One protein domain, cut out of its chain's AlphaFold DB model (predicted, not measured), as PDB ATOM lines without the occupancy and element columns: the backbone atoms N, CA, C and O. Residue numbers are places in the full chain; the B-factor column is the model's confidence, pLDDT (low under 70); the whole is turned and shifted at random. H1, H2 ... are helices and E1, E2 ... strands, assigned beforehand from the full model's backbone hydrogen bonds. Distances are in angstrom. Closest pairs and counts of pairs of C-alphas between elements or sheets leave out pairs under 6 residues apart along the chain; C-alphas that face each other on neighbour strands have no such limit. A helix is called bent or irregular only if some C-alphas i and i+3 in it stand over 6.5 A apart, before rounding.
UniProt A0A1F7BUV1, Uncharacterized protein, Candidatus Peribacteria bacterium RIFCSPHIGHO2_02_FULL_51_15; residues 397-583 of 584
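Overview. This is residues 397 to 583 of the 584 residues of an uncharacterized protein of Candidatus Peribacteria bacterium RIFCSPHIGHO2_02_FULL_51_15 (UniProt A0A1F7BUV1). A small sheet of three parallel strands, with H7 over one face and H4 over the other, is joined along its E3 edge to a cluster of four helices, H1, H2, H3 and H9, in which the long H3 and H9 lie side by side. H5 packs beside E1 at the other edge, and H6 and H8 pack together near the sheet. The printed part has 187 residues, in the order H1 H2 H3 H4 H5 E1 H6 E2 H7 H8 E3 H9; the sheet's order is E1 E2 E3, and the class is mostly helix. It is compact, with a radius of gyration of the C-alphas of 16.5 A and spans of 48 by 33 by 28 A.

Arrangement. H1, residues 397 to 407, forms a helical hairpin with H2, residues 413 to 421; their closest C-alphas, Val 405 and Gln 413, are 6.3 A apart. H3, residues 425 to 443, is the hub, touching four helices. It stands at the level of the sheet made by E1, residues 478 to 481, E2, residues 502 to 507, and E3, residues 533 to 539; its closest C-alphas to E3 are Val 435 and Asn 534, 4.8 A. H9, residues 546 to 568, touches H3 at a shallow tilt of 24 degrees, opposite ways, closest at the C-alphas of Asn 426 and Thr 563, 5.0 A. H4, residues 450 to 456, runs across the strands at a height over the sheet of 9.2 A. H7, residues 511 to 522, lies on the opposite face at 9.8 A. H5, residues 459 to 470, only grazes the sheet with residues 459 to 466. H6, residues 494 to 497, touches H8, residues 527 to 532, at the C-alphas of Ser 497 and Val 529, 5.4 A. E1 and E2 are parallel, with N 479 and O 503 2.8 A apart; E2 and E3 are parallel, with N 504 and O 534 2.8 A apart. Every O i to N i+4 pair is within hydrogen-bond range in H2, H3, H4, H5, H7 and H8; H1 has 5 of 7, H9 17 of 19, and H6 is too short for one.

Along the chain. H1 begins at C-alpha 397 (178.974, 181.499, 170.066). H3 is 27.3 A long, E3 19.5 A and H9 33.2 A. H9 is only just irregular: C-alphas 551 and 554 are 6.8 A apart. It ends at C-alpha 568 (190.041, 180.988, 167.179).

Size, cuts and confidence. The C-alphas of Asp 460 and Ser 581, the two farthest apart, are 49.5 A apart. The printed part has no cut. The link from E1 to H6 is long, with 12 residues. Residues 483 to 490 and 574 to 583 have a pLDDT under 70.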
ATOM      1  N   ALA A 397     178.818 182.549 171.066       85.88
ATOM      2  CA  ALA A 397     178.974 181.499 170.066       85.88
ATOM      3  C   ALA A 397     178.372 180.167 170.537       85.88
ATOM      4  O   ALA A 397     177.641 179.539 169.774       85.88
ATOM      5  N   LYS A 398     178.604 179.761 171.794       84.19
ATOM      6  CA  LYS A 398     177.971 178.560 172.372       84.19
ATOM      7  C   LYS A 398     176.451 178.693 172.420       84.19
ATOM      8  O   LYS A 398     175.771 177.860 171.836       84.19
ATOM      9  N   ASN A 399     175.943 179.801 172.958       82.81
ATOM     10  CA  ASN A 399     174.508 180.095 172.995       82.81
ATOM     11  C   ASN A 399     173.892 180.132 171.586       82.81
ATOM     12  O   ASN A 399     172.750 179.725 171.384       82.81
ATOM     13  N   THR A 400     174.640 180.604 170.584       87.00
ATOM     14  CA  THR A 400     174.214 180.572 169.177       87.00
ATOM     15  C   THR A 400     174.067 179.139 168.678       87.00
ATOM     16  O   THR A 400     173.108 178.844 167.975       87.00
ATOM     17  N   ILE A 401     174.983 178.237 169.031       90.75
ATOM     18  CA  ILE A 401     174.863 176.824 168.663       90.75
ATOM     19  C   ILE A 401     173.687 176.175 169.405       90.75
ATOM     20  O   ILE A 401     172.837 175.565 168.758       90.75
ATOM     21  N   ASP A 402     173.603 176.375 170.722       86.38
ATOM     22  CA  ASP A 402     172.559 175.804 171.585       86.38
ATOM     23  C   ASP A 402     171.148 176.263 171.188       86.38
ATOM     24  O   ASP A 402     170.195 175.504 171.328       86.38
ATOM     25  N   SER A 403     171.009 177.486 170.664       84.38
ATOM     26  CA  SER A 403     169.729 178.003 170.159       84.38
ATOM     27  C   SER A 403     169.405 177.536 168.744       84.38
ATOM     28  O   SER A 403     168.257 177.211 168.468       84.38
ATOM     29  N   ILE A 404     170.387 177.477 167.841       90.12
ATOM     30  CA  ILE A 404     170.121 177.171 166.430       90.12
ATOM     31  C   ILE A 404     169.892 175.683 166.191       90.12
ATOM     32  O   ILE A 404     169.068 175.343 165.346       90.12
ATOM     33  N   VAL A 405     170.629 174.794 166.862       90.75
ATOM     34  CA  VAL A 405     170.510 173.352 166.604       90.75
ATOM     35  C   VAL A 405     169.070 172.859 166.804       90.75
ATOM     36  O   VAL A 405     168.575 172.209 165.886       90.75
ATOM     37  N   PRO A 406     168.368 173.196 167.905       87.69
ATOM     38  CA  PRO A 406     166.965 172.818 168.081       87.69
ATOM     39  C   PRO A 406     166.015 173.395 167.021       87.69
ATOM     40  O   PRO A 406     164.963 172.819 166.778       87.69
ATOM     41  N   GLU A 407     166.366 174.514 166.377       86.06
ATOM     42  CA  GLU A 407     165.557 175.115 165.304       86.06
ATOM     43  C   GLU A 407     165.727 174.422 163.938       86.06
ATOM     44  O   GLU A 407     164.993 174.741 162.991       86.06
ATOM     45  N   LEU A 408     166.736 173.557 163.781       86.00
ATOM     46  CA  LEU A 408     166.912 172.750 162.574       86.00
ATOM     47  C   LEU A 408     165.870 171.630 162.544       86.00
ATOM     48  O   LEU A 408     165.407 171.169 163.583       86.00
ATOM     49  N   ASP A 409     165.550 171.135 161.355       88.25
ATOM     50  CA  ASP A 409     164.719 169.947 161.199       88.25
ATOM     51  C   ASP A 409     165.346 168.747 161.930       88.25
ATOM     52  O   ASP A 409     166.541 168.464 161.783       88.25
ATOM     53  N   SER A 410     164.527 168.044 162.715       87.44
ATOM     54  CA  SER A 410     164.930 166.882 163.518       87.44
ATOM     55  C   SER A 410     165.730 165.834 162.733       87.44
ATOM     56  O   SER A 410     166.641 165.218 163.284       87.44
ATOM     57  N   SER A 411     165.463 165.690 161.432       86.62
ATOM     58  CA  SER A 411     166.156 164.752 160.547       86.62
ATOM     59  C   SER A 411     167.639 165.076 160.323       86.62
ATOM     60  O   SER A 411     168.436 164.176 160.056       86.62
ATOM     61  N   VAL A 412     168.055 166.340 160.464       90.31
ATOM     62  CA  VAL A 412     169.449 166.773 160.242       90.31
ATOM     63  C   VAL A 412     170.185 167.166 161.516       90.31
ATOM     64  O   VAL A 412     171.418 167.250 161.500       90.31
ATOM     65  N   GLN A 413     169.465 167.368 162.623       91.88
ATOM     66  CA  GLN A 413     170.057 167.695 163.922       91.88
ATOM     67  C   GLN A 413     171.175 166.719 164.343       91.88
ATOM     68  O   GLN A 413     172.239 167.209 164.734       91.88
ATOM     69  N   PRO A 414     171.028 165.378 164.226       91.06
ATOM     70  CA  PRO A 414     172.069 164.443 164.658       91.06
ATOM     71  C   PRO A 414     173.382 164.610 163.889       91.06
ATOM     72  O   PRO A 414     174.450 164.677 164.500       91.06
ATOM     73  N   MET A 415     173.306 164.745 162.559       93.00
ATOM     74  CA  MET A 415     174.471 165.009 161.708       93.00
ATOM     75  C   MET A 415     175.132 166.328 162.099       93.00
ATOM     76  O   MET A 415     176.338 166.370 162.335       93.00
ATOM     77  N   VAL A 416     174.354 167.411 162.187       95.38
ATOM     78  CA  VAL A 416     174.903 168.735 162.505       95.38
ATOM     79  C   VAL A 416     175.581 168.720 163.874       95.38
ATOM     80  O   VAL A 416     176.706 169.198 164.001       95.38
ATOM     81  N   MET A 417     174.967 168.092 164.877       93.50
ATOM     82  CA  MET A 417     175.569 167.952 166.203       93.50
ATOM     83  C   MET A 417     176.847 167.120 166.204       93.50
ATOM     84  O   MET A 417     177.797 167.474 166.905       93.50
ATOM     85  N   ALA A 418     176.907 166.049 165.413       92.19
ATOM     86  CA  ALA A 418     178.121 165.258 165.262       92.19
ATOM     87  C   ALA A 418     179.263 166.081 164.637       92.19
ATOM     88  O   ALA A 418     180.391 166.040 165.132       92.19
ATOM     89  N   LEU A 419     178.974 166.889 163.610       94.94
ATOM     90  CA  LEU A 419     179.965 167.783 163.000       94.94
ATOM     91  C   LEU A 419     180.428 168.879 163.971       94.94
ATOM     92  O   LEU A 419     181.621 169.176 164.025       94.94
ATOM     93  N   LEU A 420     179.511 169.456 164.754       94.25
ATOM     94  CA  LEU A 420     179.809 170.515 165.727       94.25
ATOM     95  C   LEU A 420     180.706 170.040 166.880       94.25
ATOM     96  O   LEU A 420     181.563 170.798 167.331       94.25
ATOM     97  N   LYS A 421     180.526 168.796 167.336       89.12
ATOM     98  CA  LYS A 421     181.352 168.161 168.381       89.12
ATOM     99  C   LYS A 421     182.701 167.649 167.860       89.12
ATOM    100  O   LYS A 421     183.605 167.337 168.635       89.12
ATOM    101  N   GLY A 422     182.855 167.542 166.542       86.19
ATOM    102  CA  GLY A 422     184.081 167.061 165.920       86.19
ATOM    103  C   GLY A 422     185.261 168.036 166.079       86.19
ATOM    104  O   GLY A 422     185.068 169.252 166.123       86.19
ATOM    105  N   PRO A 423     186.514 167.541 166.058       84.31
ATOM    106  CA  PRO A 423     187.714 168.383 166.186       84.31
ATOM    107  C   PRO A 423     187.870 169.395 165.039       84.31
ATOM    108  O   PRO A 423     188.543 170.410 165.174       84.31
ATOM    109  N   ASN A 424     187.213 169.135 163.905       89.62
ATOM    110  CA  ASN A 424     187.250 169.966 162.706       89.62
ATOM    111  C   ASN A 424     185.912 170.675 162.442       89.62
ATOM    112  O   ASN A 424     185.555 170.899 161.282       89.62
ATOM    113  N   ALA A 425     185.156 171.016 163.490       91.69
ATOM    114  CA  ALA A 425     183.801 171.563 163.383       91.69
ATOM    115  C   ALA A 425     183.686 172.740 162.401       91.69
ATOM    116  O   ALA A 425     182.829 172.729 161.521       91.69
ATOM    117  N   ASN A 426     184.589 173.723 162.472       90.94
ATOM    118  CA  ASN A 426     184.539 174.885 161.580       90.94
ATOM    119  C   ASN A 426     184.706 174.524 160.092       90.94
ATOM    120  O   ASN A 426     183.957 175.034 159.257       90.94
ATOM    121  N   ARG A 427     185.646 173.623 159.760       92.38
ATOM    122  CA  ARG A 427     185.830 173.120 158.387       92.38
ATOM    123  C   ARG A 427     184.602 172.331 157.953       92.38
ATOM    124  O   ARG A 427     184.028 172.613 156.911       92.38
ATOM    125  N   SER A 428     184.171 171.388 158.781       95.31
ATOM    126  CA  SER A 428     183.084 170.466 158.450       95.31
ATOM    127  C   SER A 428     181.761 171.205 158.226       95.31
ATOM    128  O   SER A 428     181.075 170.968 157.237       95.31
ATOM    129  N   MET A 429     181.447 172.195 159.070       95.12
ATOM    130  CA  MET A 429     180.277 173.058 158.880       95.12
ATOM    131  C   MET A 429     180.382 173.929 157.623       95.12
ATOM    132  O   MET A 429     179.372 174.168 156.962       95.12
ATOM    133  N   HIS A 430     181.584 174.397 157.270       93.06
ATOM    134  CA  HIS A 430     181.799 175.128 156.019       93.06
ATOM    135  C   HIS A 430     181.561 174.231 154.796       93.06
ATOM    136  O   HIS A 430     180.858 174.646 153.879       93.06
ATOM    137  N   GLN A 431     182.065 172.994 154.808       95.06
ATOM    138  CA  GLN A 431     181.854 172.020 153.732       95.06
ATOM    139  C   GLN A 431     180.379 171.622 153.595       95.06
ATOM    140  O   GLN A 431     179.866 171.601 152.477       95.06
ATOM    141  N   LEU A 432     179.675 171.391 154.713       95.50
ATOM    142  CA  LEU A 432     178.232 171.128 154.707       95.50
ATOM    143  C   LEU A 432     177.473 172.282 154.049       95.50
ATOM    144  O   LEU A 432     176.679 172.071 153.137       95.50
ATOM    145  N   ARG A 433     177.752 173.514 154.496       93.81
ATOM    146  CA  ARG A 433     177.147 174.732 153.947       93.81
ATOM    147  C   ARG A 433     177.407 174.860 152.446       93.81
ATOM    148  O   ARG A 433     176.509 175.283 151.725       93.81
ATOM    149  N   TRP A 434     178.600 174.490 151.985       94.38
ATOM    150  CA  TRP A 434     178.993 174.590 150.583       94.38
ATOM    151  C   TRP A 434     178.110 173.739 149.674       94.38
ATOM    152  O   TRP A 434     177.454 174.265 148.772       94.38
ATOM    153  N   VAL A 435     178.046 172.430 149.927       93.62
ATOM    154  CA  VAL A 435     177.268 171.496 149.093       93.62
ATOM    155  C   VAL A 435     175.758 171.749 149.192       93.62
ATOM    156  O   VAL A 435     175.010 171.436 148.265       93.62
ATOM    157  N   TRP A 436     175.314 172.376 150.285       94.19
ATOM    158  CA  TRP A 436     173.939 172.841 150.479       94.19
ATOM    159  C   TRP A 436     173.618 174.093 149.655       94.19
ATOM    160  O   TRP A 436     172.591 174.156 148.979       94.19
ATOM    161  N   TYR A 437     174.512 175.088 149.682       93.94
ATOM    162  CA  TYR A 437     174.400 176.304 148.874       93.94
ATOM    163  C   TYR A 437     174.373 175.974 147.382       93.94
ATOM    164  O   TYR A 437     173.572 176.533 146.639       93.94
ATOM    165  N   ASN A 438     175.219 175.039 146.955       92.69
ATOM    166  CA  ASN A 438     175.283 174.603 145.571       92.69
ATOM    167  C   ASN A 438     173.947 174.053 145.056       92.69
ATOM    168  O   ASN A 438     173.532 174.426 143.961       92.69
ATOM    169  N   ASN A 439     173.248 173.231 145.849       92.25
ATOM    170  CA  ASN A 439     171.924 172.734 145.473       92.25
ATOM    171  C   ASN A 439     170.940 173.898 145.270       92.25
ATOM    172  O   ASN A 439     170.330 174.009 144.207       92.25
ATOM    173  N   LEU A 440     170.858 174.816 146.243       91.12
ATOM    174  CA  LEU A 440     170.005 176.008 146.150       91.12
ATOM    175  C   LEU A 440     170.321 176.845 144.908       91.12
ATOM    176  O   LEU A 440     169.417 177.263 144.185       91.12
ATOM    177  N   TRP A 441     171.606 177.057 144.630       89.38
ATOM    178  CA  TRP A 441     172.042 177.802 143.457       89.38
ATOM    179  C   TRP A 441     171.643 177.101 142.149       89.38
ATOM    180  O   TRP A 441     171.150 177.762 141.235       89.38
ATOM    181  N   CYS A 442     171.806 175.776 142.062       87.81
ATOM    182  CA  CYS A 442     171.387 174.993 140.900       87.81
ATOM    183  C   CYS A 442     169.867 175.058 140.679       87.81
ATOM    184  O   CYS A 442     169.435 175.232 139.538       87.81
ATOM    185  N   ARG A 443     169.065 174.981 141.749       86.25
ATOM    186  CA  ARG A 443     167.595 175.068 141.674       86.25
ATOM    187  C   ARG A 443     167.110 176.429 141.203       86.25
ATOM    188  O   ARG A 443     166.370 176.509 140.226       86.25
ATOM    189  N   ALA A 444     167.636 177.503 141.789       83.56
ATOM    190  CA  ALA A 444     167.289 178.876 141.419       83.56
ATOM    191  C   ALA A 444     167.616 179.234 139.951       83.56
ATOM    192  O   ALA A 444     167.205 180.284 139.453       83.56
ATOM    193  N   ARG A 445     168.394 178.393 139.257       80.50
ATOM    194  CA  ARG A 445     168.795 178.567 137.854       80.50
ATOM    195  C   ARG A 445     168.214 177.519 136.905       80.50
ATOM    196  O   ARG A 445     168.499 177.597 135.715       80.50
ATOM    197  N   GLY A 446     167.399 176.591 137.407       79.31
ATOM    198  CA  GLY A 446     166.769 175.539 136.605       79.31
ATOM    199  C   GLY A 446     167.693 174.375 136.232       79.31
ATOM    200  O   GLY A 446     167.301 173.522 135.450       79.31
ATOM    201  N   TYR A 447     168.902 174.304 136.797       81.81
ATOM    202  CA  TYR A 447     169.840 173.197 136.551       81.81
ATOM    203  C   TYR A 447     169.485 171.938 137.347       81.81
ATOM    204  O   TYR A 447     169.919 170.830 137.023       81.81
ATOM    205  N   LEU A 448     168.694 172.115 138.402       84.19
ATOM    206  CA  LEU A 448     168.158 171.061 139.242       84.19
ATOM    207  C   LEU A 448     166.692 171.390 139.530       84.19
ATOM    208  O   LEU A 448     166.381 172.511 139.918       84.19
ATOM    209  N   ASP A 449     165.801 170.430 139.337       81.06
ATOM    210  CA  ASP A 449     164.374 170.562 139.629       81.06
ATOM    211  C   ASP A 449     163.896 169.344 140.436       81.06
ATOM    212  O   ASP A 449     164.636 168.370 140.612       81.06
ATOM    213  N   ASP A 450     162.673 169.410 140.966       79.56
ATOM    214  CA  ASP A 450     162.130 168.343 141.814       79.56
ATOM    215  C   ASP A 450     161.959 167.016 141.062       79.56
ATOM    216  O   ASP A 450     162.052 165.955 141.679       79.56
ATOM    217  N   ASP A 451     161.762 167.041 139.742       77.88
ATOM    218  CA  ASP A 451     161.620 165.826 138.940       77.88
ATOM    219  C   ASP A 451     162.973 165.147 138.704       77.88
ATOM    220  O   ASP A 451     163.077 163.927 138.840       77.88
ATOM    221  N   ARG A 452     164.030 165.915 138.406       83.81
ATOM    222  CA  ARG A 452     165.416 165.428 138.329       83.81
ATOM    223  C   ARG A 452     165.867 164.871 139.675       83.81
ATOM    224  O   ARG A 452     166.458 163.797 139.710       83.81
ATOM    225  N   LEU A 453     165.551 165.561 140.772       86.44
ATOM    226  CA  LEU A 453     165.845 165.089 142.126       86.44
ATOM    227  C   LEU A 453     165.108 163.785 142.448       86.44
ATOM    228  O   LEU A 453     165.725 162.845 142.941       86.44
ATOM    229  N   ARG A 454     163.812 163.697 142.124       85.88
ATOM    230  CA  ARG A 454     163.011 162.485 142.349       85.88
ATOM    231  C   ARG A 454     163.518 161.307 141.520       85.88
ATOM    232  O   ARG A 454     163.596 160.201 142.038       85.88
ATOM    233  N   LYS A 455     163.881 161.537 140.253       85.44
ATOM    234  CA  LYS A 455     164.486 160.511 139.386       85.44
ATOM    235  C   LYS A 455     165.833 160.044 139.928       85.44
ATOM    236  O   LYS A 455     166.056 158.843 139.998       85.44
ATOM    237  N   GLY A 456     166.688 160.978 140.347       85.75
ATOM    238  CA  GLY A 456     167.988 160.666 140.935       85.75
ATOM    239  C   GLY A 456     167.881 159.866 142.235       85.75
ATOM    240  O   GLY A 456     168.666 158.953 142.445       85.75
ATOM    241  N   ALA A 457     166.862 160.127 143.056       85.94
ATOM    242  CA  ALA A 457     166.552 159.340 144.252       85.94
ATOM    243  C   ALA A 457     165.682 158.088 143.978       85.94
ATOM    244  O   ALA A 457     165.243 157.424 144.922       85.94
ATOM    245  N   GLY A 458     165.385 157.787 142.709       85.00
ATOM    246  CA  GLY A 458     164.519 156.688 142.281       85.00
ATOM    247  C   GLY A 458     165.241 155.343 142.179       85.00
ATOM    248  O   GLY A 458     166.470 155.271 142.196       85.00
ATOM    249  N   ASP A 459     164.466 154.265 142.052       84.31
ATOM    250  CA  ASP A 459     164.984 152.892 142.119       84.31
ATOM    251  C   ASP A 459     165.962 152.549 140.988       84.31
ATOM    252  O   ASP A 459     166.974 151.902 141.239       84.31
ATOM    253  N   ASP A 460     165.758 153.079 139.780       84.56
ATOM    254  CA  ASP A 460     166.690 152.883 138.661       84.56
ATOM    255  C   ASP A 460     168.101 153.415 138.982       84.56
ATOM    256  O   ASP A 460     169.110 152.759 138.710       84.56
ATOM    257  N   CYS A 461     168.187 154.601 139.596       86.50
ATOM    258  CA  CYS A 461     169.457 155.205 140.003       86.50
ATOM    259  C   CYS A 461     170.084 154.470 141.196       86.50
ATOM    260  O   CYS A 461     171.310 154.332 141.247       86.50
ATOM    261  N   LYS A 462     169.265 153.951 142.122       85.00
ATOM    262  CA  LYS A 462     169.729 153.098 143.230       85.00
ATOM    263  C   LYS A 462     170.362 151.811 142.714       85.00
ATOM    264  O   LYS A 462     171.495 151.498 143.077       85.00
ATOM    265  N   GLU A 463     169.669 151.088 141.838       85.00
ATOM    266  CA  GLU A 463     170.173 149.836 141.267       85.00
ATOM    267  C   GLU A 463     171.436 150.068 140.436       85.00
ATOM    268  O   GLU A 463     172.398 149.305 140.539       85.00
ATOM    269  N   LEU A 464     171.497 151.175 139.689       84.94
ATOM    270  CA  LEU A 464     172.699 151.557 138.953       84.94
ATOM    271  C   LEU A 464     173.878 151.887 139.884       84.94
ATOM    272  O   LEU A 464     175.005 151.473 139.602       84.94
ATOM    273  N   THR A 465     173.629 152.590 140.994       84.81
ATOM    274  CA  THR A 465     174.633 152.893 142.032       84.81
ATOM    275  C   THR A 465     175.215 151.600 142.606       84.81
ATOM    276  O   THR A 465     176.432 151.405 142.587       84.81
ATOM    277  N   LYS A 466     174.348 150.670 143.032       82.38
ATOM    278  CA  LYS A 466     174.746 149.354 143.560       82.38
ATOM    279  C   LYS A 466     175.535 148.547 142.540       82.38
ATOM    280  O   LYS A 466     176.579 147.981 142.869       82.38
ATOM    281  N   TYR A 467     175.039 148.494 141.302       84.75
ATOM    282  CA  TYR A 467     175.694 147.785 140.213       84.75
ATOM    283  C   TYR A 467     177.111 148.320 140.011       84.75
ATOM    284  O   TYR A 467     178.067 147.554 140.112       84.75
ATOM    285  N   ARG A 468     177.263 149.630 139.795       83.81
ATOM    286  CA  ARG A 468     178.566 150.262 139.543       83.81
ATOM    287  C   ARG A 468     179.543 150.000 140.667       83.81
ATOM    288  O   ARG A 468     180.682 149.609 140.420       83.81
ATOM    289  N   ALA A 469     179.083 150.131 141.902       79.69
ATOM    290  CA  ALA A 469     179.955 149.946 143.036       79.69
ATOM    291  C   ALA A 469     180.405 148.497 143.236       79.69
ATOM    292  O   ALA A 469     181.589 148.253 143.477       79.69
ATOM    293  N   LYS A 470     179.502 147.524 143.047       83.12
ATOM    294  CA  LYS A 470     179.837 146.092 143.072       83.12
ATOM    295  C   LYS A 470     180.889 145.725 142.018       83.12
ATOM    296  O   LYS A 470     181.666 144.798 142.235       83.12
ATOM    297  N   HIS A 471     180.924 146.453 140.903       83.50
ATOM    298  CA  HIS A 471     181.876 146.249 139.806       83.50
ATOM    299  C   HIS A 471     183.095 147.189 139.871       83.50
ATOM    300  O   HIS A 471     183.947 147.147 138.986       83.50
ATOM    301  N   GLY A 472     183.221 148.017 140.916       77.88
ATOM    302  CA  GLY A 472     184.340 148.949 141.084       77.88
ATOM    303  C   GLY A 472     184.364 150.113 140.082       77.88
ATOM    304  O   GLY A 472     185.402 150.767 139.931       77.88
ATOM    305  N   GLU A 473     183.250 150.388 139.404       83.00
ATOM    306  CA  GLU A 473     183.081 151.486 138.446       83.00
ATOM    307  C   GLU A 473     182.883 152.844 139.159       83.00
ATOM    308  O   GLU A 473     182.743 152.910 140.383       83.00
ATOM    309  N   ASP A 474     182.919 153.957 138.415       82.38
ATOM    310  CA  ASP A 474     182.502 155.262 138.957       82.38
ATOM    311  C   ASP A 474     180.994 155.255 139.210       82.38
ATOM    312  O   ASP A 474     180.236 154.869 138.322       82.38
ATOM    313  N   ILE A 475     180.557 155.721 140.384       79.38
ATOM    314  CA  ILE A 475     179.135 155.749 140.774       79.38
ATOM    315  C   ILE A 475     178.310 156.639 139.828       79.38
ATOM    316  O   ILE A 475     177.152 156.343 139.526       79.38
ATOM    317  N   GLY A 476     178.950 157.638 139.219       81.50
ATOM    318  CA  GLY A 476     178.360 158.529 138.231       81.50
ATOM    319  C   GLY A 476     177.957 159.869 138.831       81.50
ATOM    320  O   GLY A 476     178.501 160.306 139.832       81.50
ATOM    321  N   ARG A 477     177.053 160.585 138.157       83.44
ATOM    322  CA  ARG A 477     176.659 161.946 138.564       83.44
ATOM    323  C   ARG A 477     175.580 161.979 139.646       83.44
ATOM    324  O   ARG A 477     175.380 163.043 140.222       83.44
ATOM    325  N   ASP A 478     174.909 160.863 139.897       84.94
ATOM    326  CA  ASP A 478     173.850 160.731 140.893       84.94
ATOM    327  C   ASP A 478     174.234 159.599 141.850       84.94
ATOM    328  O   ASP A 478     174.107 158.422 141.517       84.94
ATOM    329  N   ASP A 479     174.740 159.986 143.019       81.88
ATOM    330  CA  ASP A 479     175.178 159.095 144.090       81.88
ATOM    331  C   ASP A 479     173.988 158.865 145.028       81.88
ATOM    332  O   ASP A 479     173.587 159.791 145.740       81.88
ATOM    333  N   VAL A 480     173.394 157.666 145.028       78.62
ATOM    334  CA  VAL A 480     172.230 157.380 145.886       78.62
ATOM    335  C   VAL A 480     172.648 156.701 147.183       78.62
ATOM    336  O   VAL A 480     173.109 155.559 147.184       78.62
ATOM    337  N   LEU A 481     172.455 157.407 148.298       75.94
ATOM    338  CA  LEU A 481     172.761 156.962 149.654       75.94
ATOM    339  C   LEU A 481     171.449 156.680 150.414       75.94
ATOM    340  O   LEU A 481     170.752 157.592 150.869       75.94
ATOM    341  N   ASP A 482     171.121 155.401 150.567       71.62
ATOM    342  CA  ASP A 482     169.994 154.845 151.314       71.62
ATOM    343  C   ASP A 482     170.455 153.708 152.253       71.62
ATOM    344  O   ASP A 482     171.647 153.465 152.421       71.62
ATOM    345  N   TYR A 483     169.528 153.037 152.939       68.94
ATOM    346  CA  TYR A 483     169.873 151.972 153.891       68.94
ATOM    347  C   TYR A 483     170.522 150.734 153.240       68.94
ATOM    348  O   TYR A 483     171.248 150.023 153.927       68.94
ATOM    349  N   GLU A 484     170.291 150.475 151.951       68.56
ATOM    350  CA  GLU A 484     170.890 149.359 151.202       68.56
ATOM    351  C   GLU A 484     172.252 149.741 150.623       68.56
ATOM    352  O   GLU A 484     173.065 148.871 150.307       68.56
ATOM    353  N   THR A 485     172.496 151.044 150.481       68.38
ATOM    354  CA  THR A 485     173.693 151.595 149.859       68.38
ATOM    355  C   THR A 485     174.644 152.296 150.846       68.38
ATOM    356  O   THR A 485     175.769 152.647 150.489       68.38
ATOM    357  N   ALA A 486     174.244 152.441 152.114       60.66
ATOM    358  CA  ALA A 486     175.008 153.120 153.163       60.66
ATOM    359  C   ALA A 486     176.366 152.466 153.462       60.66
ATOM    360  O   ALA A 486     177.341 153.169 153.713       60.66
ATOM    361  N   ASP A 487     176.466 151.139 153.407       58.31
ATOM    362  CA  ASP A 487     177.628 150.415 153.940       58.31
ATOM    363  C   ASP A 487     178.872 150.433 153.023       58.31
ATOM    364  O   ASP A 487     179.900 149.846 153.363       58.31
ATOM    365  N   GLN A 488     178.825 151.099 151.860       52.16
ATOM    366  CA  GLN A 488     179.824 150.901 150.797       52.16
ATOM    367  C   GLN A 488     180.436 152.176 150.170       52.16
ATOM    368  O   GLN A 488     180.892 152.139 149.031       52.16
ATOM    369  N   GLN A 489     180.560 153.288 150.907       54.19
ATOM    370  CA  GLN A 489     181.344 154.461 150.457       54.19
ATOM    371  C   GLN A 489     180.971 154.988 149.051       54.19
ATOM    372  O   GLN A 489     181.859 155.360 148.281       54.19
ATOM    373  N   TYR A 490     179.689 155.043 148.685       64.56
ATOM    374  CA  TYR A 490     179.276 155.469 147.339       64.56
ATOM    375  C   TYR A 490     179.294 156.984 147.144       64.56
ATOM    376  O   TYR A 490     178.312 157.592 146.732       64.56
ATOM    377  N   PHE A 491     180.431 157.595 147.442       73.75
ATOM    378  CA  PHE A 491     180.760 158.901 146.912       73.75
ATOM    379  C   PHE A 491     181.554 158.696 145.636       73.75
ATOM    380  O   PHE A 491     182.508 157.910 145.596       73.75
ATOM    381  N   ARG A 492     181.178 159.432 144.599       79.12
ATOM    382  CA  ARG A 492     181.886 159.450 143.331       79.12
ATOM    383  C   ARG A 492     183.392 159.644 143.523       79.12
ATOM    384  O   ARG A 492     183.833 160.509 144.294       79.12
ATOM    385  N   LYS A 493     184.202 158.865 142.797       79.12
ATOM    386  CA  LYS A 493     185.659 158.889 142.982       79.12
ATOM    387  C   LYS A 493     186.205 160.276 142.658       79.12
ATOM    388  O   LYS A 493     185.748 160.957 141.738       79.12
ATOM    389  N   LYS A 494     187.226 160.672 143.414       78.88
ATOM    390  CA  LYS A 494     187.840 162.003 143.364       78.88
ATOM    391  C   LYS A 494     188.237 162.444 141.955       78.88
ATOM    392  O   LYS A 494     188.014 163.594 141.606       78.88
ATOM    393  N   GLU A 495     188.800 161.535 141.161       81.81
ATOM    394  CA  GLU A 495     189.218 161.773 139.771       81.81
ATOM    395  C   GLU A 495     188.070 162.160 138.827       81.81
ATOM    396  O   GLU A 495     188.316 162.750 137.778       81.81
ATOM    397  N   PHE A 496     186.818 161.892 139.207       83.00
ATOM    398  CA  PHE A 496     185.632 162.284 138.450       83.00
ATOM    399  C   PHE A 496     184.865 163.437 139.110       83.00
ATOM    400  O   PHE A 496     184.361 164.326 138.410       83.00
ATOM    401  N   SER A 497     184.786 163.454 140.446       81.12
ATOM    402  CA  SER A 497     184.018 164.450 141.205       81.12
ATOM    403  C   SER A 497     184.660 165.838 141.245       81.12
ATOM    404  O   SER A 497     183.958 166.824 141.443       81.12
ATOM    405  N   ASN A 498     185.961 165.963 140.974       85.25
ATOM    406  CA  ASN A 498     186.617 167.261 140.781       85.25
ATOM    407  C   ASN A 498     186.447 167.840 139.357       85.25
ATOM    408  O   ASN A 498     186.785 169.006 139.146       85.25
ATOM    409  N   HIS A 499     185.900 167.067 138.409       83.12
ATOM    410  CA  HIS A 499     185.733 167.473 137.007       83.12
ATOM    411  C   HIS A 499     184.288 167.759 136.596       83.12
ATOM    412  O   HIS A 499     184.057 168.358 135.547       83.12
ATOM    413  N   SER A 500     183.294 167.301 137.361       82.00
ATOM    414  CA  SER A 500     181.895 167.435 136.951       82.00
ATOM    415  C   SER A 500     180.915 167.337 138.110       82.00
ATOM    416  O   SER A 500     181.184 166.681 139.116       82.00
ATOM    417  N   ALA A 501     179.748 167.961 137.918       85.50
ATOM    418  CA  ALA A 501     178.659 167.986 138.887       85.50
ATOM    419  C   ALA A 501     178.314 166.585 139.419       85.50
ATOM    420  O   ALA A 501     178.199 165.635 138.640       85.50
ATOM    421  N   THR A 502     178.146 166.494 140.738       88.12
ATOM    422  CA  THR A 502     177.796 165.263 141.457       88.12
ATOM    423  C   THR A 502     176.660 165.570 142.433       88.12
ATOM    424  O   THR A 502     176.792 166.454 143.280       88.12
ATOM    425  N   ASN A 503     175.536 164.874 142.295       91.00
ATOM    426  CA  ASN A 503     174.362 164.969 143.153       91.00
ATOM    427  C   ASN A 503     174.389 163.825 144.166       91.00
ATOM    428  O   ASN A 503     174.245 162.669 143.788       91.00
ATOM    429  N   MET A 504     174.554 164.150 145.444       90.88
ATOM    430  CA  MET A 504     174.525 163.180 146.538       90.88
ATOM    431  C   MET A 504     173.098 163.109 147.081       90.88
ATOM    432  O   MET A 504     172.686 163.987 147.844       90.88
ATOM    433  N   HIS A 505     172.334 162.107 146.657       91.25
ATOM    434  CA  HIS A 505     170.961 161.862 147.102       91.25
ATOM    435  C   HIS A 505     170.990 161.158 148.457       91.25
ATOM    436  O   HIS A 505     171.477 160.038 148.564       91.25
ATOM    437  N   ILE A 506     170.535 161.847 149.504       90.38
ATOM    438  CA  ILE A 506     170.709 161.422 150.901       90.38
ATOM    439  C   ILE A 506     169.337 161.139 151.504       90.38
ATOM    440  O   ILE A 506     168.557 162.075 151.720       90.38
ATOM    441  N   ASN A 507     169.061 159.871 151.828       89.62
ATOM    442  CA  ASN A 507     167.842 159.510 152.548       89.62
ATOM    443  C   ASN A 507     167.945 159.889 154.031       89.62
ATOM    444  O   ASN A 507     168.607 159.215 154.823       89.62
ATOM    445  N   LEU A 508     167.217 160.932 154.418       89.00
ATOM    446  CA  LEU A 508     167.203 161.474 155.774       89.00
ATOM    447  C   LEU A 508     166.605 160.519 156.821       89.00
ATOM    448  O   LEU A 508     166.874 160.683 158.010       89.00
ATOM    449  N   LYS A 509     165.830 159.505 156.408       85.69
ATOM    450  CA  LYS A 509     165.290 158.486 157.327       85.69
ATOM    451  C   LYS A 509     166.301 157.403 157.707       85.69
ATOM    452  O   LYS A 509     166.073 156.669 158.665       85.69
ATOM    453  N   SER A 510     167.413 157.286 156.978       84.44
ATOM    454  CA  SER A 510     168.422 156.259 157.237       84.44
ATOM    455  C   SER A 510     169.544 156.799 158.122       84.44
ATOM    456  O   SER A 510     170.389 157.583 157.691       84.44
ATOM    457  N   GLY A 511     169.593 156.334 159.375       80.06
ATOM    458  CA  GLY A 511     170.658 156.706 160.314       80.06
ATOM    459  C   GLY A 511     172.063 156.330 159.821       80.06
ATOM    460  O   GLY A 511     173.006 157.091 160.034       80.06
ATOM    461  N   GLY A 512     172.198 155.201 159.110       80.69
ATOM    462  CA  GLY A 512     173.466 154.757 158.514       80.69
ATOM    463  C   GLY A 512     173.960 155.702 157.417       80.69
ATOM    464  O   GLY A 512     175.108 156.142 157.447       80.69
ATOM    465  N   VAL A 513     173.065 156.112 156.514       83.69
ATOM    466  CA  VAL A 513     173.357 157.107 155.465       83.69
ATOM    467  C   VAL A 513     173.816 158.424 156.064       83.69
ATOM    468  O   VAL A 513     174.837 158.980 155.658       83.69
ATOM    469  N   MET A 514     173.067 158.925 157.049       86.31
ATOM    470  CA  MET A 514     173.387 160.190 157.697       86.31
ATOM    471  C   MET A 514     174.745 160.122 158.395       86.31
ATOM    472  O   MET A 514     175.509 161.086 158.330       86.31
ATOM    473  N   ALA A 515     175.093 158.988 159.011       86.00
ATOM    474  CA  ALA A 515     176.405 158.782 159.616       86.00
ATOM    475  C   ALA A 515     177.540 158.790 158.576       86.00
ATOM    476  O   ALA A 515     178.567 159.432 158.807       86.00
ATOM    477  N   GLU A 516     177.369 158.145 157.422       85.75
ATOM    478  CA  GLU A 516     178.383 158.145 156.359       85.75
ATOM    479  C   GLU A 516     178.546 159.509 155.696       85.75
ATOM    480  O   GLU A 516     179.672 159.983 155.521       85.75
ATOM    481  N   PHE A 517     177.447 160.211 155.418       88.88
ATOM    482  CA  PHE A 517     177.529 161.581 154.924       88.88
ATOM    483  C   PHE A 517     178.187 162.514 155.950       88.88
ATOM    484  O   PHE A 517     179.057 163.310 155.594       88.88
ATOM    485  N   THR A 518     177.884 162.347 157.243       91.12
ATOM    486  CA  THR A 518     178.582 163.054 158.333       91.12
ATOM    487  C   THR A 518     180.090 162.783 158.293       91.12
ATOM    488  O   THR A 518     180.886 163.717 158.401       91.12
ATOM    489  N   LYS A 519     180.514 161.525 158.103       89.44
ATOM    490  CA  LYS A 519     181.939 161.166 157.978       89.44
ATOM    491  C   LYS A 519     182.576 161.802 156.743       89.44
ATOM    492  O   LYS A 519     183.690 162.316 156.848       89.44
ATOM    493  N   TRP A 520     181.889 161.794 155.602       89.56
ATOM    494  CA  TRP A 520     182.378 162.404 154.363       89.56
ATOM    495  C   TRP A 520     182.575 163.914 154.520       89.56
ATOM    496  O   TRP A 520     183.669 164.421 154.263       89.56
ATOM    497  N   VAL A 521     181.572 164.620 155.049       91.56
ATOM    498  CA  VAL A 521     181.642 166.063 155.332       91.56
ATOM    499  C   VAL A 521     182.652 166.390 156.443       91.56
ATOM    500  O   VAL A 521     183.219 167.479 156.452       91.56
ATOM    501  N   GLY A 522     182.894 165.478 157.387       89.69
ATOM    502  CA  GLY A 522     183.876 165.660 158.462       89.69
ATOM    503  C   GLY A 522     185.337 165.568 157.999       89.69
ATOM    504  O   GLY A 522     186.230 166.194 158.590       89.69
ATOM    505  N   ARG A 523     185.598 164.807 156.928       90.56
ATOM    506  CA  ARG A 523     186.915 164.707 156.280       90.56
ATOM    507  C   ARG A 523     187.192 165.944 155.435       90.56
ATOM    508  O   ARG A 523     186.273 166.588 154.950       90.56
ATOM    509  N   GLU A 524     188.462 166.295 155.283       90.81
ATOM    510  CA  GLU A 524     188.851 167.403 154.411       90.81
ATOM    511  C   GLU A 524     188.612 167.037 152.950       90.81
ATOM    512  O   GLU A 524     189.136 166.033 152.466       90.81
ATOM    513  N   GLN A 525     187.795 167.841 152.275       90.81
ATOM    514  CA  GLN A 525     187.494 167.688 150.857       90.81
ATOM    515  C   GLN A 525     188.270 168.729 150.055       90.81
ATOM    516  O   GLN A 525     188.446 169.861 150.503       90.81
ATOM    517  N   GLU A 526     188.695 168.372 148.844       90.50
ATOM    518  CA  GLU A 526     189.235 169.369 147.918       90.50
ATOM    519  C   GLU A 526     188.148 170.363 147.507       90.50
ATOM    520  O   GLU A 526     186.998 169.976 147.263       90.50
ATOM    521  N   SER A 527     188.513 171.635 147.328       92.31
ATOM    522  CA  SER A 527     187.529 172.665 146.988       92.31
ATOM    523  C   SER A 527     186.867 172.406 145.637       92.31
ATOM    524  O   SER A 527     185.726 172.804 145.443       92.31
ATOM    525  N   LYS A 528     187.527 171.687 144.717       90.75
ATOM    526  CA  LYS A 528     186.939 171.265 143.429       90.75
ATOM    527  C   LYS A 528     185.850 170.204 143.590       90.75
ATOM    528  O   LYS A 528     184.842 170.271 142.895       90.75
ATOM    529  N   VAL A 529     186.019 169.267 144.523       90.56
ATOM    530  CA  VAL A 529     184.980 168.274 144.845       90.56
ATOM    531  C   VAL A 529     183.769 168.984 145.448       90.56
ATOM    532  O   VAL A 529     182.639 168.767 145.016       90.56
ATOM    533  N   LEU A 530     183.998 169.907 146.387       92.19
ATOM    534  CA  LEU A 530     182.930 170.718 146.981       92.19
ATOM    535  C   LEU A 530     182.261 171.633 145.956       92.19
ATOM    536  O   LEU A 530     181.044 171.777 145.974       92.19
ATOM    537  N   TYR A 531     183.036 172.229 145.048       90.75
ATOM    538  CA  TYR A 531     182.528 173.070 143.969       90.75
ATOM    539  C   TYR A 531     181.484 172.318 143.149       90.75
ATOM    540  O   TYR A 531     180.386 172.831 142.961       90.75
ATOM    541  N   TRP A 532     181.771 171.083 142.742       88.56
ATOM    542  CA  TRP A 532     180.862 170.280 141.927       88.56
ATOM    543  C   TRP A 532     179.802 169.490 142.707       88.56
ATOM    544  O   TRP A 532     178.822 169.043 142.105       88.56
ATOM    545  N   GLY A 533     179.958 169.333 144.022       90.69
ATOM    546  CA  GLY A 533     179.055 168.554 144.868       90.69
ATOM    547  C   GLY A 533     177.755 169.279 145.224       90.69
ATOM    548  O   GLY A 533     177.766 170.435 145.651       90.69
ATOM    549  N   ASN A 534     176.631 168.576 145.100       92.38
ATOM    550  CA  ASN A 534     175.308 168.985 145.567       92.38
ATOM    551  C   ASN A 534     174.828 168.011 146.646       92.38
ATOM    552  O   ASN A 534     174.831 166.804 146.428       92.38
ATOM    553  N   CYS A 535     174.378 168.528 147.787       93.62
ATOM    554  CA  CYS A 535     173.630 167.739 148.767       93.62
ATOM    555  C   CYS A 535     172.153 167.715 148.351       93.62
ATOM    556  O   CYS A 535     171.544 168.780 148.248       93.62
ATOM    557  N   CYS A 536     171.587 166.537 148.092       94.12
ATOM    558  CA  CYS A 536     170.216 166.328 147.612       94.12
ATOM    559  C   CYS A 536     169.404 165.526 148.651       94.12
ATOM    560  O   CYS A 536     169.190 164.325 148.485       94.12
ATOM    561  N   PRO A 537     168.973 166.157 149.756       92.44
ATOM    562  CA  PRO A 537     168.249 165.464 150.813       92.44
ATOM    563  C   PRO A 537     166.846 165.048 150.360       92.44
ATOM    564  O   PRO A 537     166.116 165.833 149.743       92.44
ATOM    565  N   HIS A 538     166.444 163.835 150.725       90.75
ATOM    566  CA  HIS A 538     165.117 163.295 150.448       90.75
ATOM    567  C   HIS A 538     164.636 162.375 151.578       90.75
ATOM    568  O   HIS A 538     165.416 161.928 152.417       90.75
ATOM    569  N   GLU A 539     163.347 162.060 151.584       88.44
ATOM    570  CA  GLU A 539     162.746 161.036 152.444       88.44
ATOM    571  C   GLU A 539     162.039 160.031 151.545       88.44
ATOM    572  O   GLU A 539     161.101 160.392 150.841       88.44
ATOM    573  N   ASP A 540     162.530 158.791 151.510       82.31
ATOM    574  CA  ASP A 540     161.945 157.703 150.706       82.31
ATOM    575  C   ASP A 540     161.723 158.077 149.225       82.31
ATOM    576  O   ASP A 540     160.663 157.859 148.650       82.31
ATOM    577  N   GLY A 541     162.730 158.696 148.602       80.44
ATOM    578  CA  GLY A 541     162.666 159.161 147.212       80.44
ATOM    579  C   GLY A 541     161.944 160.499 147.000       80.44
ATOM    580  O   GLY A 541     161.972 161.025 145.890       80.44
ATOM    581  N   HIS A 542     161.341 161.094 148.037       84.31
ATOM    582  CA  HIS A 542     160.712 162.415 147.964       84.31
ATOM    583  C   HIS A 542     161.709 163.530 148.323       84.31
ATOM    584  O   HIS A 542     162.092 163.645 149.492       84.31
ATOM    585  N   PRO A 543     162.143 164.368 147.360       88.69
ATOM    586  CA  PRO A 543     163.119 165.424 147.623       88.69
ATOM    587  C   PRO A 543     162.580 166.481 148.586       88.69
ATOM    588  O   PRO A 543     161.405 166.851 148.521       88.69
ATOM    589  N   LYS A 544     163.445 167.030 149.445       87.38
ATOM    590  CA  LYS A 544     163.075 168.199 150.255       87.38
ATOM    591  C   LYS A 544     162.897 169.439 149.356       87.38
ATOM    592  O   LYS A 544     163.690 169.658 148.431       87.38
ATOM    593  N   PRO A 545     161.882 170.285 149.614       82.44
ATOM    594  CA  PRO A 545     161.613 171.459 148.786       82.44
ATOM    595  C   PRO A 545     162.678 172.553 148.970       82.44
ATOM    596  O   PRO A 545     163.392 172.599 149.972       82.44
ATOM    597  N   GLU A 546     162.761 173.482 148.013       80.94
ATOM    598  CA  GLU A 546     163.728 174.593 148.036       80.94
ATOM    599  C   GLU A 546     163.586 175.464 149.291       80.94
ATOM    600  O   GLU A 546     164.585 175.897 149.871       80.94
ATOM    601  N   SER A 547     162.347 175.674 149.746       80.50
ATOM    602  CA  SER A 547     162.028 176.407 150.975       80.50
ATOM    603  C   SER A 547     162.654 175.758 152.208       80.50
ATOM    604  O   SER A 547     163.224 176.451 153.048       80.50
ATOM    605  N   TRP A 548     162.640 174.424 152.286       86.25
ATOM    606  CA  TRP A 548     163.265 173.692 153.384       86.25
ATOM    607  C   TRP A 548     164.771 173.948 153.409       86.25
ATOM    608  O   TRP A 548     165.327 174.306 154.444       86.25
ATOM    609  N   MET A 549     165.454 173.868 152.269       87.50
ATOM    610  CA  MET A 549     166.887 174.162 152.227       87.50
ATOM    611  C   MET A 549     167.204 175.635 152.521       87.50
ATOM    612  O   MET A 549     168.178 175.916 153.228       87.50
ATOM    613  N   SER A 550     166.389 176.559 152.004       85.19
ATOM    614  CA  SER A 550     166.532 178.007 152.208       85.19
ATOM    615  C   SER A 550     166.379 178.394 153.678       85.19
ATOM    616  O   SER A 550     167.124 179.242 154.167       85.19
ATOM    617  N   TYR A 551     165.502 177.703 154.411       84.69
ATOM    618  CA  TYR A 551     165.332 177.858 155.854       84.69
ATOM    619  C   TYR A 551     166.577 177.429 156.661       84.69
ATOM    620  O   TYR A 551     166.895 178.032 157.695       84.69
ATOM    621  N   HIS A 552     167.304 176.405 156.198       89.75
ATOM    622  CA  HIS A 552     168.461 175.835 156.903       89.75
ATOM    623  C   HIS A 552     169.787 176.540 156.585       89.75
ATOM    624  O   HIS A 552     170.621 176.707 157.479       89.75
ATOM    625  N   LEU A 553     170.012 177.000 155.349       91.06
ATOM    626  CA  LEU A 553     171.302 177.572 154.936       91.06
ATOM    627  C   LEU A 553     171.780 178.764 155.814       91.06
ATOM    628  O   LEU A 553     172.959 178.787 156.200       91.06
ATOM    629  N   PRO A 554     170.927 179.736 156.205       88.25
ATOM    630  CA  PRO A 554     171.323 180.813 157.116       88.25
ATOM    631  C   PRO A 554     171.708 180.308 158.514       88.25
ATOM    632  O   PRO A 554     172.626 180.845 159.136       88.25
ATOM    633  N   LYS A 555     171.050 179.249 159.001       92.31
ATOM    634  CA  LYS A 555     171.365 178.613 160.286       92.31
ATOM    635  C   LYS A 555     172.729 177.929 160.236       92.31
ATOM    636  O   LYS A 555     173.575 178.210 161.081       92.31
ATOM    637  N   LEU A 556     172.995 177.145 159.188       94.06
ATOM    638  CA  LEU A 556     174.312 176.539 158.947       94.06
ATOM    639  C   LEU A 556     175.418 177.603 158.854       94.06
ATOM    640  O   LEU A 556     176.505 177.422 159.400       94.06
ATOM    641  N   THR A 557     175.125 178.749 158.232       90.12
ATOM    642  CA  THR A 557     176.037 179.903 158.167       90.12
ATOM    643  C   THR A 557     176.370 180.458 159.551       90.12
ATOM    644  O   THR A 557     177.545 180.670 159.859       90.12
ATOM    645  N   ARG A 558     175.365 180.647 160.411       89.00
ATOM    646  CA  ARG A 558     175.560 181.122 161.790       89.00
ATOM    647  C   ARG A 558     176.301 180.101 162.657       89.00
ATOM    648  O   ARG A 558     177.214 180.489 163.380       89.00
ATOM    649  N   LEU A 559     175.982 178.810 162.541       93.62
ATOM    650  CA  LEU A 559     176.705 177.730 163.229       93.62
ATOM    651  C   LEU A 559     178.181 177.688 162.823       93.62
ATOM    652  O   LEU A 559     179.082 177.561 163.654       93.62
ATOM    653  N   ARG A 560     178.451 177.854 161.531       92.19
ATOM    654  CA  ARG A 560     179.811 177.926 161.008       92.19
ATOM    655  C   ARG A 560     180.566 179.159 161.535       92.19
ATOM    656  O   ARG A 560     181.746 179.050 161.864       92.19
ATOM    657  N   ALA A 561     179.907 180.313 161.654       88.25
ATOM    658  CA  ALA A 561     180.499 181.504 162.268       88.25
ATOM    659  C   ALA A 561     180.788 181.293 163.766       88.25
ATOM    660  O   ALA A 561     181.882 181.604 164.230       88.25
ATOM    661  N   ALA A 562     179.864 180.679 164.508       89.69
ATOM    662  CA  ALA A 562     180.061 180.350 165.918       89.69
ATOM    663  C   ALA A 562     181.242 179.384 166.128       89.69
ATOM    664  O   ALA A 562     182.127 179.642 166.941       89.69
ATOM    665  N   THR A 563     181.332 178.312 165.334       91.31
ATOM    666  CA  THR A 563     182.478 177.383 165.393       91.31
ATOM    667  C   THR A 563     183.807 178.041 165.016       91.31
ATOM    668  O   THR A 563     184.850 177.596 165.490       91.31
ATOM    669  N   LYS A 564     183.801 179.106 164.202       88.62
ATOM    670  CA  LYS A 564     184.999 179.910 163.905       88.62
ATOM    671  C   LYS A 564     185.497 180.641 165.147       88.62
ATOM    672  O   LYS A 564     186.683 180.574 165.451       88.62
ATOM    673  N   VAL A 565     184.588 181.292 165.877       85.94
ATOM    674  CA  VAL A 565     184.900 181.970 167.146       85.94
ATOM    675  C   VAL A 565     185.499 180.974 168.138       85.94
ATOM    676  O   VAL A 565     186.563 181.232 168.695       85.94
ATOM    677  N   LEU A 566     184.879 179.799 168.284       83.19
ATOM    678  CA  LEU A 566     185.389 178.740 169.161       83.19
ATOM    679  C   LEU A 566     186.781 178.255 168.733       83.19
ATOM    680  O   LEU A 566     187.683 178.208 169.565       83.19
ATOM    681  N   LYS A 567     186.990 177.978 167.439       85.25
ATOM    682  CA  LYS A 567     188.296 177.569 166.898       85.25
ATOM    683  C   LYS A 567     189.381 178.613 167.177       85.25
ATOM    684  O   LYS A 567     190.464 178.248 167.625       85.25
ATOM    685  N   ASN A 568     189.095 179.894 166.939       83.44
ATOM    686  CA  ASN A 568     190.041 180.988 167.179       83.44
ATOM    687  C   ASN A 568     190.374 181.152 168.669       83.44
ATOM    688  O   ASN A 568     191.493 181.525 169.007       83.44
ATOM    689  N   ALA A 569     189.424 180.829 169.551       79.94
ATOM    690  CA  ALA A 569     189.625 180.778 170.998       79.94
ATOM    691  C   ALA A 569     190.292 179.474 171.482       79.94
ATOM    692  O   ALA A 569     190.459 179.277 172.684       79.94
ATOM    693  N   GLY A 570     190.645 178.559 170.574       78.19
ATOM    694  CA  GLY A 570     191.223 177.267 170.921       78.19
ATOM    695  C   GLY A 570     190.253 176.327 171.651       78.19
ATOM    696  O   GLY A 570     190.687 175.517 172.469       78.19
ATOM    697  N   MET A 571     188.946 176.445 171.401       80.56
ATOM    698  CA  MET A 571     187.882 175.680 172.059       80.56
ATOM    699  C   MET A 571     187.073 174.833 171.068       80.56
ATOM    700  O   MET A 571     186.920 175.187 169.898       80.56
ATOM    701  N   LEU A 572     186.488 173.741 171.566       79.00
ATOM    702  CA  LEU A 572     185.491 172.936 170.853       79.00
ATOM    703  C   LEU A 572     184.103 173.080 171.482       79.00
ATOM    704  O   LEU A 572     183.955 173.427 172.657       79.00
ATOM    705  N   TYR A 573     183.076 172.759 170.700       80.81
ATOM    706  CA  TYR A 573     181.704 172.639 171.179       80.81
ATOM    707  C   TYR A 573     181.471 171.223 171.740       80.81
ATOM    708  O   TYR A 573     180.782 170.403 171.148       80.81
ATOM    709  N   ASN A 574     182.101 170.912 172.878       64.44
ATOM    710  CA  ASN A 574     182.003 169.610 173.552       64.44
ATOM    711  C   ASN A 574     181.478 169.783 174.976       64.44
ATOM    712  O   ASN A 574     182.264 169.764 175.919       64.44
ATOM    713  N   GLY A 575     180.168 169.997 175.148       51.78
ATOM    714  CA  GLY A 575     179.605 170.226 176.487       51.78
ATOM    715  C   GLY A 575     180.372 171.325 177.251       51.78
ATOM    716  O   GLY A 575     180.965 172.206 176.617       51.78
ATOM    717  N   PRO A 576     180.390 171.342 178.594       40.88
ATOM    718  CA  PRO A 576     181.018 172.430 179.336       40.88
ATOM    719  C   PRO A 576     182.557 172.412 179.209       40.88
ATOM    720  O   PRO A 576     183.259 171.781 179.983       40.88
ATOM    721  N   GLY A 577     183.080 173.182 178.248       45.62
ATOM    722  CA  GLY A 577     184.288 174.002 178.423       45.62
ATOM    723  C   GLY A 577     185.658 173.314 178.407       45.62
ATOM    724  O   GLY A 577     186.484 173.650 179.247       45.62
ATOM    725  N   MET A 578     185.946 172.436 177.443       43.03
ATOM    726  CA  MET A 578     187.298 171.873 177.284       43.03
ATOM    727  C   MET A 578     188.155 172.666 176.266       43.03
ATOM    728  O   MET A 578     187.720 172.857 175.125       43.03
ATOM    729  N   PRO A 579     189.368 173.129 176.640       50.94
ATOM    730  CA  PRO A 579     190.347 173.689 175.705       50.94
ATOM    731  C   PRO A 579     190.906 172.605 174.771       50.94
ATOM    732  O   PRO A 579     191.063 171.456 175.185       50.94
ATOM    733  N   LEU A 580     191.298 172.962 173.544       45.94
ATOM    734  CA  LEU A 580     191.919 172.038 172.577       45.94
ATOM    735  C   LEU A 580     193.177 171.337 173.123       45.94
ATOM    736  O   LEU A 580     193.475 170.224 172.706       45.94
ATOM    737  N   SER A 581     193.881 171.941 174.086       40.75
ATOM    738  CA  SER A 581     195.065 171.354 174.731       40.75
ATOM    739  C   SER A 581     194.777 170.112 175.584       40.75
ATOM    740  O   SER A 581     195.715 169.469 176.040       40.75
ATOM    741  N   SER A 582     193.505 169.783 175.825       38.56
ATOM    742  CA  SER A 582     193.087 168.611 176.606       38.56
ATOM    743  C   SER A 582     192.865 167.340 175.770       38.56
ATOM    744  O   SER A 582     192.484 166.318 176.330       38.56
ATOM    745  N   LEU A 583     193.087 167.394 174.448       37.75
ATOM    746  CA  LEU A 583     192.813 166.300 173.500       37.75
ATOM    747  C   LEU A 583     194.074 165.668 172.875       37.75
ATOM    748  O   LEU A 583     193.980 165.096 171.790       37.75
TER     749      LEU A 583